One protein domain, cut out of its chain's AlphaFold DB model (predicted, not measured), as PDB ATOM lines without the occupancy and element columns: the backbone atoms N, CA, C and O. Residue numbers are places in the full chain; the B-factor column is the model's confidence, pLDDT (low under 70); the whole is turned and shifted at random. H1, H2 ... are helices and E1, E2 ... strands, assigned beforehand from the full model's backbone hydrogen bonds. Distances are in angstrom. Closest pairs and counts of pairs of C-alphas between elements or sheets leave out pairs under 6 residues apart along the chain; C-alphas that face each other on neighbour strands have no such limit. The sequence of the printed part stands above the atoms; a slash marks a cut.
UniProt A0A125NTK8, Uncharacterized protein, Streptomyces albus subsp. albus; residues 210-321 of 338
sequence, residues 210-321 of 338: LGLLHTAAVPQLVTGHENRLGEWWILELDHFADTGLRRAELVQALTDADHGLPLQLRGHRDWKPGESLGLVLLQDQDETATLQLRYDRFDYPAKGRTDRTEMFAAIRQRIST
ATOM      1  N   LEU A 210     133.985   3.219  84.681       96.88
ATOM      2  CA  LEU A 210     133.812   1.786  84.910       96.88
ATOM      3  C   LEU A 210     132.476   1.262  84.361       96.88
ATOM      4  O   LEU A 210     132.367   0.095  83.987       96.88
ATOM      5  N   GLY A 211     131.481   2.149  84.240       97.25
ATOM      6  CA  GLY A 211     130.196   1.868  83.611       97.25
ATOM      7  C   GLY A 211     130.301   1.302  82.198       97.25
ATOM      8  O   GLY A 211     129.538   0.400  81.853       97.25
ATOM      9  N   LEU A 212     131.295   1.732  81.412       97.81
ATOM     10  CA  LEU A 212     131.523   1.234  80.050       97.81
ATOM     11  C   LEU A 212     131.672  -0.290  79.988       97.81
ATOM     12  O   LEU A 212     131.306  -0.905  78.984       97.81
ATOM     13  N   LEU A 213     132.153  -0.919  81.062       96.38
ATOM     14  CA  LEU A 213     132.298  -2.366  81.110       96.38
ATOM     15  C   LEU A 213     130.950  -3.086  81.068       96.38
ATOM     16  O   LEU A 213     130.890  -4.154  80.485       96.38
ATOM     17  N   HIS A 214     129.857  -2.524  81.590       93.75
ATOM     18  CA  HIS A 214     128.539  -3.173  81.540       93.75
ATOM     19  C   HIS A 214     127.514  -2.467  80.646       93.75
ATOM     20  O   HIS A 214     126.433  -3.008  80.426       93.75
ATOM     21  N   THR A 215     127.844  -1.300  80.089       94.94
ATOM     22  CA  THR A 215     126.995  -0.586  79.120       94.94
ATOM     23  C   THR A 215     127.490  -0.743  77.671       94.94
ATOM     24  O   THR A 215     126.678  -0.851  76.746       94.94
ATOM     25  N   ALA A 216     128.811  -0.806  77.452       94.12
ATOM     26  CA  ALA A 216     129.433  -0.892  76.128       94.12
ATOM     27  C   ALA A 216     130.044  -2.272  75.839       94.12
ATOM     28  O   ALA A 216     129.685  -2.883  74.838       94.12
ATOM     29  N   ALA A 217     130.911  -2.794  76.712       93.19
ATOM     30  CA  ALA A 217     131.596  -4.073  76.471       93.19
ATOM     31  C   ALA A 217     130.761  -5.295  76.878       93.19
ATOM     32  O   ALA A 217     130.697  -6.290  76.163       93.19
ATOM     33  N   VAL A 218     130.084  -5.179  78.020       92.75
ATOM     34  CA  VAL A 218     129.084  -6.109  78.556       92.75
ATOM     35  C   VAL A 218     129.553  -7.578  78.658       92.75
ATOM     36  O   VAL A 218     128.807  -8.484  78.287       92.75
ATOM     37  N   PRO A 219     130.768  -7.850  79.169       92.88
ATOM     38  CA  PRO A 219     131.261  -9.210  79.345       92.88
ATOM     39  C   PRO A 219     130.577  -9.888  80.535       92.88
ATOM     40  O   PRO A 219     130.029  -9.231  81.425       92.88
ATOM     41  N   GLN A 220     130.633 -11.215  80.586       91.69
ATOM     42  CA  GLN A 220     130.136 -11.979  81.729       91.69
ATOM     43  C   GLN A 220     131.068 -11.875  82.946       91.69
ATOM     44  O   GLN A 220     130.600 -11.941  84.077       91.69
ATOM     45  N   LEU A 221     132.372 -11.711  82.711       92.50
ATOM     46  CA  LEU A 221     133.400 -11.560  83.733       92.50
ATOM     47  C   LEU A 221     134.409 -10.513  83.266       92.50
ATOM     48  O   LEU A 221     134.738 -10.443  82.082       92.50
ATOM     49  N   VAL A 222     134.889  -9.708  84.211       94.69
ATOM     50  CA  VAL A 222     136.040  -8.834  83.996       94.69
ATOM     51  C   VAL A 222     137.080  -9.133  85.054       94.69
ATOM     52  O   VAL A 222     136.789  -9.056  86.248       94.69
ATOM     53  N   THR A 223     138.295  -9.419  84.613       94.12
ATOM     54  CA  THR A 223     139.492  -9.433  85.456       94.12
ATOM     55  C   THR A 223     140.506  -8.441  84.909       94.12
ATOM     56  O   THR A 223     140.327  -7.833  83.852       94.12
ATOM     57  N   GLY A 224     141.573  -8.204  85.661       93.69
ATOM     58  CA  GLY A 224     142.632  -7.333  85.195       93.69
ATOM     59  C   GLY A 224     143.822  -7.304  86.129       93.69
ATOM     60  O   GLY A 224     143.795  -7.830  87.245       93.69
ATOM     61  N   HIS A 225     144.883  -6.693  85.634       92.31
ATOM     62  CA  HIS A 225     146.105  -6.442  86.378       92.31
ATOM     63  C   HIS A 225     146.855  -5.267  85.754       92.31
ATOM     64  O   HIS A 225     146.632  -4.905  84.596       92.31
ATOM     65  N   GLU A 226     147.746  -4.674  86.538       89.62
ATOM     66  CA  GLU A 226     148.763  -3.775  86.009       89.62
ATOM     67  C   GLU A 226     150.005  -4.575  85.610       89.62
ATOM     68  O   GLU A 226     150.250  -5.684  86.092       89.62
ATOM     69  N   ASN A 227     150.772  -4.001  84.702       84.12
ATOM     70  CA  ASN A 227     152.127  -4.388  84.394       84.12
ATOM     71  C   ASN A 227     152.945  -3.116  84.142       84.12
ATOM     72  O   ASN A 227     152.404  -2.044  83.858       84.12
ATOM     73  N   ARG A 228     154.272  -3.257  84.187       77.69
ATOM     74  CA  ARG A 228     155.219  -2.155  83.990       77.69
ATOM     75  C   ARG A 228     154.896  -0.959  84.883       77.69
ATOM     76  O   ARG A 228     154.960   0.179  84.441       77.69
ATOM     77  N   LEU A 229     154.587  -1.230  86.151       74.81
ATOM     78  CA  LEU A 229     154.542  -0.204  87.189       74.81
ATOM     79  C   LEU A 229     153.463   0.847  86.893       74.81
ATOM     80  O   LEU A 229     153.683   2.043  87.067       74.81
ATOM     81  N   GLY A 230     152.295   0.388  86.433       75.62
ATOM     82  CA  GLY A 230     151.151   1.252  86.135       75.62
ATOM     83  C   GLY A 230     151.177   1.947  84.772       75.62
ATOM     84  O   GLY A 230     150.211   2.634  84.449       75.62
ATOM     85  N   GLU A 231     152.205   1.747  83.943       85.25
ATOM     86  CA  GLU A 231     152.180   2.207  82.543       85.25
ATOM     87  C   GLU A 231     151.287   1.319  81.678       85.25
ATOM     88  O   GLU A 231     150.750   1.774  80.675       85.25
ATOM     89  N   TRP A 232     151.123   0.042  82.034       91.06
ATOM     90  CA  TRP A 232     150.385  -0.914  81.219       91.06
ATOM     91  C   TRP A 232     149.265  -1.562  82.023       91.06
ATOM     92  O   TRP A 232     149.492  -2.391  82.896       91.06
ATOM     93  N   TRP A 233     148.025  -1.239  81.679       94.75
ATOM     94  CA  TRP A 233     146.840  -1.827  82.293       94.75
ATOM     95  C   TRP A 233     146.232  -2.863  81.367       94.75
ATOM     96  O   TRP A 233     146.044  -2.615  80.175       94.75
ATOM     97  N   ILE A 234     145.939  -4.040  81.908       96.12
ATOM     98  CA  ILE A 234     145.374  -5.156  81.156       96.12
ATOM     99  C   ILE A 234     144.009  -5.470  81.751       96.12
ATOM    100  O   ILE A 234     143.910  -5.797  82.933       96.12
ATOM    101  N   LEU A 235     142.970  -5.386  80.923       97.25
ATOM    102  CA  LEU A 235     141.636  -5.881  81.248       97.25
ATOM    103  C   LEU A 235     141.347  -7.122  80.415       97.25
ATOM    104  O   LEU A 235     141.576  -7.141  79.205       97.25
ATOM    105  N   GLU A 236     140.828  -8.142  81.072       95.75
ATOM    106  CA  GLU A 236     140.425  -9.411  80.485       95.75
ATOM    107  C   GLU A 236     138.901  -9.479  80.571       95.75
ATOM    108  O   GLU A 236     138.319  -9.297  81.640       95.75
ATOM    109  N   LEU A 237     138.259  -9.623  79.416       95.50
ATOM    110  CA  LEU A 237     136.823  -9.537  79.226       95.50
ATOM    111  C   LEU A 237     136.353 -10.862  78.633       95.50
ATOM    112  O   LEU A 237     136.554 -11.120  77.445       95.50
ATOM    113  N   ASP A 238     135.711 -11.675  79.464       93.81
ATOM    114  CA  ASP A 238     135.176 -12.958  79.025       93.81
ATOM    115  C   ASP A 238     133.702 -12.812  78.675       93.81
ATOM    116  O   ASP A 238     132.884 -12.346  79.471       93.81
ATOM    117  N   HIS A 239     133.331 -13.259  77.484       91.94
ATOM    118  CA  HIS A 239     131.967 -13.210  76.967       91.94
ATOM    119  C   HIS A 239     131.363 -14.609  76.903       91.94
ATOM    120  O   HIS A 239     132.076 -15.608  76.802       91.94
ATOM    121  N   PHE A 240     130.033 -14.698  76.962       89.31
ATOM    122  CA  PHE A 240     129.368 -15.972  76.702       89.31
ATOM    123  C   PHE A 240     129.589 -16.381  75.245       89.31
ATOM    124  O   PHE A 240     129.690 -15.518  74.363       89.31
ATOM    125  N   ALA A 241     129.602 -17.689  74.979       87.31
ATOM    126  CA  ALA A 241     129.848 -18.212  73.635       87.31
ATOM    127  C   ALA A 241     128.866 -17.674  72.574       87.31
ATOM    128  O   ALA A 241     129.230 -17.533  71.406       87.31
ATOM    129  N   ASP A 242     127.642 -17.338  72.985       85.25
ATOM    130  CA  ASP A 242     126.541 -16.844  72.158       85.25
ATOM    131  C   ASP A 242     126.438 -15.308  72.080       85.25
ATOM    132  O   ASP A 242     125.491 -14.786  71.493       85.25
ATOM    133  N   THR A 243     127.404 -14.567  72.635       84.88
ATOM    134  CA  THR A 243     127.370 -13.092  72.696       84.88
ATOM    135  C   THR A 243     128.460 -12.430  71.842       84.88
ATOM    136  O   THR A 243     129.541 -12.988  71.613       84.88
ATOM    137  N   GLY A 244     128.162 -11.238  71.313       86.19
ATOM    138  CA  GLY A 244     129.136 -10.410  70.589       86.19
ATOM    139  C   GLY A 244     130.179  -9.817  71.540       86.19
ATOM    140  O   GLY A 244     129.852  -9.508  72.683       86.19
ATOM    141  N   LEU A 245     131.421  -9.644  71.074       88.25
ATOM    142  CA  LEU A 245     132.522  -9.145  71.918       88.25
ATOM    143  C   LEU A 245     132.472  -7.624  72.139       88.25
ATOM    144  O   LEU A 245     133.118  -7.107  73.047       88.25
ATOM    145  N   ARG A 246     131.720  -6.906  71.291       91.25
ATOM    146  CA  ARG A 246     131.477  -5.450  71.355       91.25
ATOM    147  C   ARG A 246     132.751  -4.600  71.472       91.25
ATOM    148  O   ARG A 246     132.815  -3.602  72.196       91.25
ATOM    149  N   ARG A 247     133.799  -5.027  70.760       92.31
ATOM    150  CA  ARG A 247     135.138  -4.419  70.825       92.31
ATOM    151  C   ARG A 247     135.132  -2.987  70.305       92.31
ATOM    152  O   ARG A 247     135.717  -2.108  70.931       92.31
ATOM    153  N   ALA A 248     134.476  -2.753  69.169       92.62
ATOM    154  CA  ALA A 248     134.433  -1.438  68.540       92.62
ATOM    155  C   ALA A 248     133.666  -0.423  69.388       92.62
ATOM    156  O   ALA A 248     134.087   0.724  69.489       92.62
ATOM    157  N   GLU A 249     132.593  -0.849  70.047       94.12
ATOM    158  CA  GLU A 249     131.778  -0.020  70.925       94.12
ATOM    159  C   GLU A 249     132.565   0.433  72.156       94.12
ATOM    160  O   GLU A 249     132.539   1.617  72.497       94.12
ATOM    161  N   LEU A 250     133.300  -0.485  72.798       96.38
ATOM    162  CA  LEU A 250     134.156  -0.120  73.925       96.38
ATOM    163  C   LEU A 250     135.304   0.796  73.475       96.38
ATOM    164  O   LEU A 250     135.557   1.799  74.136       96.38
ATOM    165  N   VAL A 251     135.962   0.499  72.348       96.62
ATOM    166  CA  VAL A 251     137.027   1.360  71.802       96.62
ATOM    167  C   VAL A 251     136.497   2.755  71.500       96.62
ATOM    168  O   VAL A 251     137.069   3.726  71.976       96.62
ATOM    169  N   GLN A 252     135.379   2.860  70.779       96.31
ATOM    170  CA  GLN A 252     134.785   4.141  70.410       96.31
ATOM    171  C   GLN A 252     134.441   4.982  71.640       96.31
ATOM    172  O   GLN A 252     134.687   6.183  71.632       96.31
ATOM    173  N   ALA A 253     133.893   4.369  72.693       97.25
ATOM    174  CA  ALA A 253     133.595   5.083  73.929       97.25
ATOM    175  C   ALA A 253     134.874   5.480  74.688       97.25
ATOM    176  O   ALA A 253     134.992   6.602  75.174       97.25
ATOM    177  N   LEU A 254     135.867   4.592  74.773       98.00
ATOM    178  CA  LEU A 254     137.130   4.895  75.451       98.00
ATOM    179  C   LEU A 254     137.955   5.964  74.730       98.00
ATOM    180  O   LEU A 254     138.702   6.663  75.401       98.00
ATOM    181  N   THR A 255     137.825   6.114  73.412       97.31
ATOM    182  CA  THR A 255     138.557   7.114  72.615       97.31
ATOM    183  C   THR A 255     137.671   8.274  72.149       97.31
ATOM    184  O   THR A 255     138.034   8.995  71.220       97.31
ATOM    185  N   ASP A 256     136.477   8.436  72.722       96.88
ATOM    186  CA  ASP A 256     135.589   9.556  72.407       96.88
ATOM    187  C   ASP A 256     136.255  10.889  72.788       96.88
ATOM    188  O   ASP A 256     136.791  11.031  73.887       96.88
ATOM    189  N   ALA A 257     136.222  11.872  71.887       94.94
ATOM    190  CA  ALA A 257     136.957  13.124  72.063       94.94
ATOM    191  C   ALA A 257     136.435  13.998  73.219       94.94
ATOM    192  O   ALA A 257     137.208  14.750  73.809       94.94
ATOM    193  N   ASP A 258     135.142  13.906  73.544       94.19
ATOM    194  CA  ASP A 258     134.501  14.749  74.557       94.19
ATOM    195  C   ASP A 258     134.394  14.041  75.916       94.19
ATOM    196  O   ASP A 258     134.288  14.684  76.968       94.19
ATOM    197  N   HIS A 259     134.324  12.708  75.907       96.19
ATOM    198  CA  HIS A 259     133.944  11.909  77.071       96.19
ATOM    199  C   HIS A 259     134.860  10.720  77.336       96.19
ATOM    200  O   HIS A 259     134.818  10.186  78.445       96.19
ATOM    201  N   GLY A 260     135.684  10.316  76.378       96.56
ATOM    202  CA  GLY A 260     136.637   9.222  76.500       96.56
ATOM    203  C   GLY A 260     137.897   9.617  77.266       96.56
ATOM    204  O   GLY A 260     137.893  10.497  78.130       96.56
ATOM    205  N   LEU A 261     138.972   8.907  76.966       97.19
ATOM    206  CA  LEU A 261     140.326   9.104  77.458       97.19
ATOM    207  C   LEU A 261     141.214   9.544  76.284       97.19
ATOM    208  O   LEU A 261     140.878   9.248  75.136       97.19
ATOM    209  N   PRO A 262     142.354  10.213  76.542       95.81
ATOM    210  CA  PRO A 262     143.313  10.616  75.509       95.81
ATOM    211  C   PRO A 262     144.109   9.410  74.972       95.81
ATOM    212  O   PRO A 262     145.334   9.374  75.007       95.81
ATOM    213  N   LEU A 263     143.392   8.397  74.492       96.06
ATOM    214  CA  LEU A 263     143.903   7.144  73.966       96.06
ATOM    215  C   LEU A 263     143.631   7.054  72.465       96.06
ATOM    216  O   LEU A 263     142.626   7.551  71.957       96.06
ATOM    217  N   GLN A 264     144.506   6.349  71.763       95.62
ATOM    218  CA  GLN A 264     144.385   6.042  70.345       95.62
ATOM    219  C   GLN A 264     144.470   4.534  70.142       95.62
ATOM    220  O   GLN A 264     145.246   3.847  70.808       95.62
ATOM    221  N   LEU A 265     143.695   4.012  69.192       94.75
ATOM    222  CA  LEU A 265     143.809   2.620  68.772       94.75
ATOM    223  C   LEU A 265     145.148   2.409  68.056       94.75
ATOM    224  O   LEU A 265     145.352   2.918  66.954       94.75
ATOM    225  N   ARG A 266     146.056   1.652  68.679       93.81
ATOM    226  CA  ARG A 266     147.388   1.344  68.132       93.81
ATOM    227  C   ARG A 266     147.477  -0.027  67.486       93.81
ATOM    228  O   ARG A 266     148.322  -0.239  66.623       93.81
ATOM    229  N   GLY A 267     146.601  -0.947  67.868       90.00
ATOM    230  CA  GLY A 267     146.571  -2.281  67.292       90.00
ATOM    231  C   GLY A 267     145.359  -3.070  67.744       90.00
ATOM    232  O   GLY A 267     144.774  -2.809  68.795       90.00
ATOM    233  N   HIS A 268     144.983  -4.059  66.944       91.12
ATOM    234  CA  HIS A 268     144.016  -5.065  67.349       91.12
ATOM    235  C   HIS A 268     144.287  -6.392  66.650       91.12
ATOM    236  O   HIS A 268     144.956  -6.453  65.616       91.12
ATOM    237  N   ARG A 269     143.779  -7.462  67.250       87.38
ATOM    238  CA  ARG A 269     143.758  -8.806  66.690       87.38
ATOM    239  C   ARG A 269     142.370  -9.381  66.895       87.38
ATOM    240  O   ARG A 269     141.824  -9.311  67.998       87.38
ATOM    241  N   ASP A 270     141.815  -9.966  65.844       84.44
ATOM    242  CA  ASP A 270     140.531 -10.648  65.935       84.44
ATOM    243  C   ASP A 270     140.619 -11.926  66.762       84.44
ATOM    244  O   ASP A 270     141.621 -12.645  66.747       84.44
ATOM    245  N   TRP A 271     139.545 -12.191  67.503       84.06
ATOM    246  CA  TRP A 271     139.392 -13.436  68.237       84.06
ATOM    247  C   TRP A 271     139.163 -14.589  67.257       84.06
ATOM    248  O   TRP A 271     138.364 -14.474  66.323       84.06
ATOM    249  N   LYS A 272     139.846 -15.709  67.490       80.94
ATOM    250  CA  LYS A 272     139.681 -16.952  66.734       80.94
ATOM    251  C   LYS A 272     139.498 -18.115  67.712       80.94
ATOM    252  O   LYS A 272     140.415 -18.361  68.502       80.94
ATOM    253  N   PRO A 273     138.360 -18.837  67.668       77.88
ATOM    254  CA  PRO A 273     138.078 -19.903  68.623       77.88
ATOM    255  C   PRO A 273     139.188 -20.956  68.633       77.88
ATOM    256  O   PRO A 273     139.542 -21.487  67.584       77.88
ATOM    257  N   GLY A 274     139.728 -21.257  69.817       75.00
ATOM    258  CA  GLY A 274     140.777 -22.267  70.001       75.00
ATOM    259  C   GLY A 274     142.167 -21.891  69.467       75.00
ATOM    260  O   GLY A 274     143.099 -22.667  69.656       75.00
ATOM    261  N   GLU A 275     142.328 -20.722  68.838       77.94
ATOM    262  CA  GLU A 275     143.606 -20.269  68.270       77.94
ATOM    263  C   GLU A 275     144.160 -19.039  68.991       77.94
ATOM    264  O   GLU A 275     145.318 -19.034  69.411       77.94
ATOM    265  N   SER A 276     143.366 -17.971  69.119       79.06
ATOM    266  CA  SER A 276     143.865 -16.704  69.656       79.06
ATOM    267  C   SER A 276     142.789 -15.854  70.313       79.06
ATOM    268  O   SER A 276     141.716 -15.642  69.745       79.06
ATOM    269  N   LEU A 277     143.150 -15.254  71.449       85.81
ATOM    270  CA  LEU A 277     142.373 -14.197  72.091       85.81
ATOM    271  C   LEU A 277     142.208 -12.995  71.162       85.81
ATOM    272  O   LEU A 277     143.156 -12.622  70.449       85.81
ATOM    273  N   GLY A 278     141.040 -12.359  71.249       87.88
ATOM    274  CA  GLY A 278     140.836 -11.037  70.681       87.88
ATOM    275  C   GLY A 278     141.644 -10.032  71.487       87.88
ATOM    276  O   GLY A 278     141.605 -10.051  72.713       87.88
ATOM    277  N   LEU A 279     142.403  -9.173  70.820       93.19
ATOM    278  CA  LEU A 279     143.227  -8.162  71.476       93.19
ATOM    279  C   LEU A 279     142.898  -6.787  70.923       93.19
ATOM    280  O   LEU A 279     142.700  -6.629  69.721       93.19
ATOM    281  N   VAL A 280     142.898  -5.791  71.796       95.25
ATOM    282  CA  VAL A 280     142.888  -4.377  71.433       95.25
ATOM    283  C   VAL A 280     143.950  -3.678  72.266       95.25
ATOM    284  O   VAL A 280     144.009  -3.868  73.478       95.25
ATOM    285  N   LEU A 281     144.773  -2.870  71.608       95.94
ATOM    286  CA  LEU A 281     145.804  -2.051  72.222       95.94
ATOM    287  C   LEU A 281     145.451  -0.578  72.022       95.94
ATOM    288  O   LEU A 281     145.424  -0.082  70.889       95.94
ATOM    289  N   LEU A 282     145.175   0.104  73.127       96.62
ATOM    290  CA  LEU A 282     144.983   1.543  73.190       96.62
ATOM    291  C   LEU A 282     146.192   2.165  73.887       96.62
ATOM    292  O   LEU A 282     146.638   1.658  74.911       96.62
ATOM    293  N   GLN A 283     146.711   3.260  73.350       95.19
ATOM    294  CA  GLN A 283     147.869   3.947  73.920       95.19
ATOM    295  C   GLN A 283     147.697   5.449  73.768       95.19
ATOM    296  O   GLN A 283     147.058   5.906  72.815       95.19
ATOM    297  N   ASP A 284     148.257   6.214  74.691       94.31
ATOM    298  CA  ASP A 284     148.309   7.664  74.573       94.31
ATOM    299  C   ASP A 284     149.238   8.122  73.434       94.31
ATOM    300  O   ASP A 284     149.864   7.332  72.710       94.31
ATOM    301  N   GLN A 285     149.266   9.434  73.209       90.12
ATOM    302  CA  GLN A 285     150.087  10.024  72.155       90.12
ATOM    303  C   GLN A 285     151.583   9.952  72.481       90.12
ATOM    304  O   GLN A 285     152.371   9.730  71.562       90.12
ATOM    305  N   ASP A 286     151.938  10.103  73.758       88.38
ATOM    306  CA  ASP A 286     153.320  10.180  74.235       88.38
ATOM    307  C   ASP A 286     153.887   8.810  74.644       88.38
ATOM    308  O   ASP A 286     155.027   8.713  75.091       88.38
ATOM    309  N   GLU A 287     153.101   7.746  74.458       86.31
ATOM    310  CA  GLU A 287     153.448   6.358  74.770       86.31
ATOM    311  C   GLU A 287     153.742   6.093  76.259       86.31
ATOM    312  O   GLU A 287     154.349   5.078  76.603       86.31
ATOM    313  N   THR A 288     153.255   6.968  77.140       85.88
ATOM    314  CA  THR A 288     153.422   6.898  78.599       85.88
ATOM    315  C   THR A 288     152.424   5.966  79.282       85.88
ATOM    316  O   THR A 288     152.684   5.487  80.385       85.88
ATOM    317  N   ALA A 289     151.284   5.682  78.645       92.00
ATOM    318  CA  ALA A 289     150.259   4.818  79.215       92.00
ATOM    319  C   ALA A 289     149.566   3.960  78.150       92.00
ATOM    320  O   ALA A 289     149.122   4.423  77.098       92.00
ATOM    321  N   THR A 290     149.430   2.678  78.464       95.25
ATOM    322  CA  THR A 290     148.893   1.637  77.595       95.25
ATOM    323  C   THR A 290     147.737   0.925  78.282       95.25
ATOM    324  O   THR A 290     147.844   0.472  79.421       95.25
ATOM    325  N   LEU A 291     146.635   0.765  77.557       97.50
ATOM    326  CA  LEU A 291     145.518  -0.092  77.926       97.50
ATOM    327  C   LEU A 291     145.399  -1.228  76.913       97.50
ATOM    328  O   LEU A 291     145.112  -1.015  75.736       97.50
ATOM    329  N   GLN A 292     145.567  -2.452  77.392       97.06
ATOM    330  CA  GLN A 292     145.323  -3.658  76.621       97.06
ATOM    331  C   GLN A 292     144.006  -4.293  77.062       97.06
ATOM    332  O   GLN A 292     143.805  -4.599  78.234       97.06
ATOM    333  N   LEU A 293     143.125  -4.537  76.099       97.38
ATOM    334  CA  LEU A 293     141.879  -5.261  76.304       97.38
ATOM    335  C   LEU A 293     142.024  -6.643  75.672       97.38
ATOM    336  O   LEU A 293     142.355  -6.760  74.486       97.38
ATOM    337  N   ARG A 294     141.792  -7.687  76.462       95.62
ATOM    338  CA  ARG A 294     141.822  -9.083  76.028       95.62
ATOM    339  C   ARG A 294     140.408  -9.625  76.064       95.62
ATOM    340  O   ARG A 294     139.732  -9.489  77.072       95.62
ATOM    341  N   TYR A 295     139.979 -10.214  74.960       94.19
ATOM    342  CA  TYR A 295     138.640 -10.745  74.783       94.19
ATOM    343  C   TYR A 295     138.715 -12.247  74.586       94.19
ATOM    344  O   TYR A 295     139.458 -12.719  73.711       94.19
ATOM    345  N   ASP A 296     137.898 -12.968  75.340       92.44
ATOM    346  CA  ASP A 296     137.682 -14.392  75.131       92.44
ATOM    347  C   ASP A 296     136.199 -14.762  75.173       92.44
ATOM    348  O   ASP A 296     135.337 -13.975  75.569       92.44
ATOM    349  N   ARG A 297     135.901 -15.987  74.742       90.31
ATOM    350  CA  ARG A 297     134.599 -16.617  74.934       90.31
ATOM    351  C   ARG A 297     134.764 -17.855  75.786       90.31
ATOM    352  O   ARG A 297     135.424 -18.809  75.378       90.31
ATOM    353  N   PHE A 298     134.102 -17.861  76.934       86.62
ATOM    354  CA  PHE A 298     134.207 -18.963  77.875       86.62
ATOM    355  C   PHE A 298     132.866 -19.237  78.548       86.62
ATOM    356  O   PHE A 298     132.276 -18.341  79.135       86.62
ATOM    357  N   ASP A 299     132.377 -20.475  78.508       84.62
ATOM    358  CA  ASP A 299     131.170 -20.852  79.245       84.62
ATOM    359  C   ASP A 299     131.562 -21.487  80.582       84.62
ATOM    360  O   ASP A 299     131.922 -22.667  80.662       84.62
ATOM    361  N   TYR A 300     131.494 -20.698  81.656       83.56
ATOM    362  CA  TYR A 300     131.811 -21.195  82.991       83.56
ATOM    363  C   TYR A 300     130.780 -22.233  83.460       83.56
ATOM    364  O   TYR A 300     129.569 -21.994  83.399       83.56
ATOM    365  N   PRO A 301     131.219 -23.388  83.993       76.50
ATOM    366  CA  PRO A 301     130.298 -24.378  84.522       76.50
ATOM    367  C   PRO A 301     129.609 -23.841  85.785       76.50
ATOM    368  O   PRO A 301     130.229 -23.687  86.834       76.50
ATOM    369  N   ALA A 302     128.292 -23.638  85.717       66.94
ATOM    370  CA  ALA A 302     127.477 -23.220  86.865       66.94
ATOM    371  C   ALA A 302     127.176 -24.362  87.867       66.94
ATOM    372  O   ALA A 302     126.496 -24.160  88.873       66.94
ATOM    373  N   LYS A 303     127.638 -25.595  87.596       55.16
ATOM    374  CA  LYS A 303     127.206 -26.793  88.334       55.16
ATOM    375  C   LYS A 303     127.695 -26.796  89.788       55.16
ATOM    376  O   LYS A 303     128.888 -26.680  90.053       55.16
ATOM    377  N   GLY A 304     126.762 -27.043  90.712       57.03
ATOM    378  CA  GLY A 304     127.038 -27.424  92.106       57.03
ATOM    379  C   GLY A 304     126.831 -26.336  93.163       57.03
ATOM    380  O   GLY A 304     127.069 -26.605  94.337       57.03
ATOM    381  N   ARG A 305     126.391 -25.130  92.776       63.31
ATOM    382  CA  ARG A 305     126.202 -23.987  93.681       63.31
ATOM    383  C   ARG A 305     125.041 -23.095  93.214       63.31
ATOM    384  O   ARG A 305     125.126 -22.469  92.159       63.31
ATOM    385  N   THR A 306     123.934 -23.096  93.962       66.38
ATOM    386  CA  THR A 306     122.692 -22.373  93.614       66.38
ATOM    387  C   THR A 306     122.916 -20.864  93.482       66.38
ATOM    388  O   THR A 306     122.424 -20.260  92.533       66.38
ATOM    389  N   ASP A 307     123.749 -20.287  94.350       69.94
ATOM    390  CA  ASP A 307     124.172 -18.877  94.338       69.94
ATOM    391  C   ASP A 307     124.837 -18.469  93.014       69.94
ATOM    392  O   ASP A 307     124.553 -17.402  92.471       69.94
ATOM    393  N   ARG A 308     125.664 -19.342  92.428       76.81
ATOM    394  CA  ARG A 308     126.263 -19.083  91.109       76.81
ATOM    395  C   ARG A 308     125.232 -19.124  89.990       76.81
ATOM    396  O   ARG A 308     125.335 -18.345  89.051       76.81
ATOM    397  N   THR A 309     124.243 -20.007  90.074       82.06
ATOM    398  CA  THR A 309     123.225 -20.138  89.021       82.06
ATOM    399  C   THR A 309     122.369 -18.874  88.917       82.06
ATOM    400  O   THR A 309     122.148 -18.386  87.812       82.06
ATOM    401  N   GLU A 310     121.948 -18.312  90.053       85.06
ATOM    402  CA  GLU A 310     121.216 -17.038  90.094       85.06
ATOM    403  C   GLU A 310     122.074 -15.876  89.573       85.06
ATOM    404  O   GLU A 310     121.610 -15.105  88.733       85.06
ATOM    405  N   MET A 311     123.348 -15.811  89.977       88.31
ATOM    406  CA  MET A 311     124.297 -14.801  89.495       88.31
ATOM    407  C   MET A 311     124.466 -14.846  87.968       88.31
ATOM    408  O   MET A 311     124.311 -13.833  87.288       88.31
ATOM    409  N   PHE A 312     124.721 -16.026  87.392       87.44
ATOM    410  CA  PHE A 312     124.856 -16.175  85.938       87.44
ATOM    411  C   PHE A 312     123.558 -15.841  85.189       87.44
ATOM    412  O   PHE A 312     123.617 -15.302  84.081       87.44
ATOM    413  N   ALA A 313     122.390 -16.120  85.779       88.06
ATOM    414  CA  ALA A 313     121.107 -15.727  85.205       88.06
ATOM    415  C   ALA A 313     120.938 -14.197  85.183       88.06
ATOM    416  O   ALA A 313     120.554 -13.652  84.146       88.06
ATOM    417  N   ALA A 314     121.292 -13.505  86.272       89.31
ATOM    418  CA  ALA A 314     121.268 -12.043  86.346       89.31
ATOM    419  C   ALA A 314     122.227 -11.403  85.323       89.31
ATOM    420  O   ALA A 314     121.827 -10.528  84.551       89.31
ATOM    421  N   ILE A 315     123.457 -11.923  85.216       90.12
ATOM    422  CA  ILE A 315     124.439 -11.493  84.208       90.12
ATOM    423  C   ILE A 315     123.880 -11.684  82.788       90.12
ATOM    424  O   ILE A 315     123.944 -10.762  81.971       90.12
ATOM    425  N   ARG A 316     123.294 -12.851  82.476       89.44
ATOM    426  CA  ARG A 316     122.679 -13.104  81.158       89.44
ATOM    427  C   ARG A 316     121.526 -12.150  80.869       89.44
ATOM    428  O   ARG A 316     121.451 -11.620  79.762       89.44
ATOM    429  N   GLN A 317     120.657 -11.902  81.848       87.75
ATOM    430  CA  GLN A 317     119.549 -10.962  81.703       87.75
ATOM    431  C   GLN A 317     120.056  -9.561  81.354       87.75
ATOM    432  O   GLN A 317     119.581  -8.977  80.379       87.75
ATOM    433  N   ARG A 318     121.067  -9.062  82.074       88.12
ATOM    434  CA  ARG A 318     121.724  -7.780  81.783       88.12
ATOM    435  C   ARG A 318     122.272  -7.740  80.350       88.12
ATOM    436  O   ARG A 318     122.002  -6.783  79.627       88.12
ATOM    437  N   ILE A 319     122.985  -8.784  79.913       84.88
ATOM    438  CA  ILE A 319     123.627  -8.827  78.585       84.88
ATOM    439  C   ILE A 319     122.615  -8.901  77.435       84.88
ATOM    440  O   ILE A 319     122.785  -8.223  76.425       84.88
ATOM    441  N   SER A 320     121.537  -9.674  77.596       73.56
ATOM    442  CA  SER A 320     120.527  -9.928  76.551       73.56
ATOM    443  C   SER A 320     119.818  -8.683  76.002       73.56
ATOM    444  O   SER A 320     119.150  -8.746  74.971       73.56
ATOM    445  N   THR A 321     119.965  -7.539  76.670       65.25
ATOM    446  CA  THR A 321     119.333  -6.272  76.290       65.25
ATOM    447  C   THR A 321     120.019  -5.568  75.113       65.25
ATOM    448  O   THR A 321     119.487  -4.582  74.603       65.25
TER     449      THR A 321
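Overview. This is residues 210 to 321 of the 338 residues of an uncharacterized protein of Streptomyces albus subsp. albus (UniProt A0A125NTK8). A twisted sheet of five strands makes a slab with H2 over one face and H1 packed beside H2, while the opposite face is bare of named helices. The longest helix, H3, lies off one end of the sheet, past the end of E5, and residues 303 to 308 stick out there. The printed part has 112 residues, with three named helices and five named strands in the order H1, E1, E2, H2, E3, E4, E5, H3; the sheet runs E1, E2, E5, E4, E3, is mixed, and the class is mixed, helices and strands. The whole is compact, with a radius of gyration of the C-alphas of 15.1 A, yet elongated in outline, spanning 49 by 31 by 26 A.

Arrangement. H1, residues 212 to 217, is on the sheet but only grazes it, with residues 213 to 217. E1, residues 221 to 227, is an edge strand and forms an antiparallel hairpin with E2, residues 232 to 239, where N 223 and O 236 are 3.0 A apart, within hydrogen-bond range. H2, residues 247 to 254, touches H1 at a steep tilt of 51 degrees, opposite ways; their closest C-alphas, of Ala 216 and Leu 250, are 5.3 A apart. E3, residues 264 to 269, is the other edge strand, and its hairpin with E4, residues 278 to 283, has N 281 and O 267 within hydrogen-bond range at 2.8 A. E5, residues 290 to 297, is antiparallel to E4, with N 293 and O 280 at 2.8 A, and parallel to E2, with N 235 and O 292 at 2.9 A. E3, E4 and E5 form a meander, each strand the antiparallel neighbour of the one before. E2, H2 and E3 form a split strand-helix-strand unit, two strands running the same way with E5 and E4 between them, and its crossover is right-handed. H2 has a height over the sheet of 8.4 A, only just lies over E5 and E4 with 3 C-alphas on each, and runs along the strands, at 20 degrees to E4 on the local plane. H3, residues 306 to 319, is not on the sheet; it is near H1, with 6 pairs of C-alphas within 10 A, and apart from H2. Every O i to N i+4 pair is within hydrogen-bond range in H2 and H3, and 1 of 2 in H1.

Along the chain. H1 begins at C-alpha 212 (131.523, 1.234, 80.050). From first to last C-alpha, E1 measures 20.1 A, E2 22.5 A, E5 23.3 A and H3 20.3 A. E5 ends at C-alpha 297 (134.599, -16.617, 74.934), and H3 ends at C-alpha 319 (123.627, -8.827, 78.585).

Size, cuts and confidence. The two C-alphas farthest apart, of Asp 286 and Gly 304, are 49.2 A from each other. The printed part has no cut and no long link. The mean pLDDT of the printed part is 88.7; residues 302 to 307 and residue 321 are under 70.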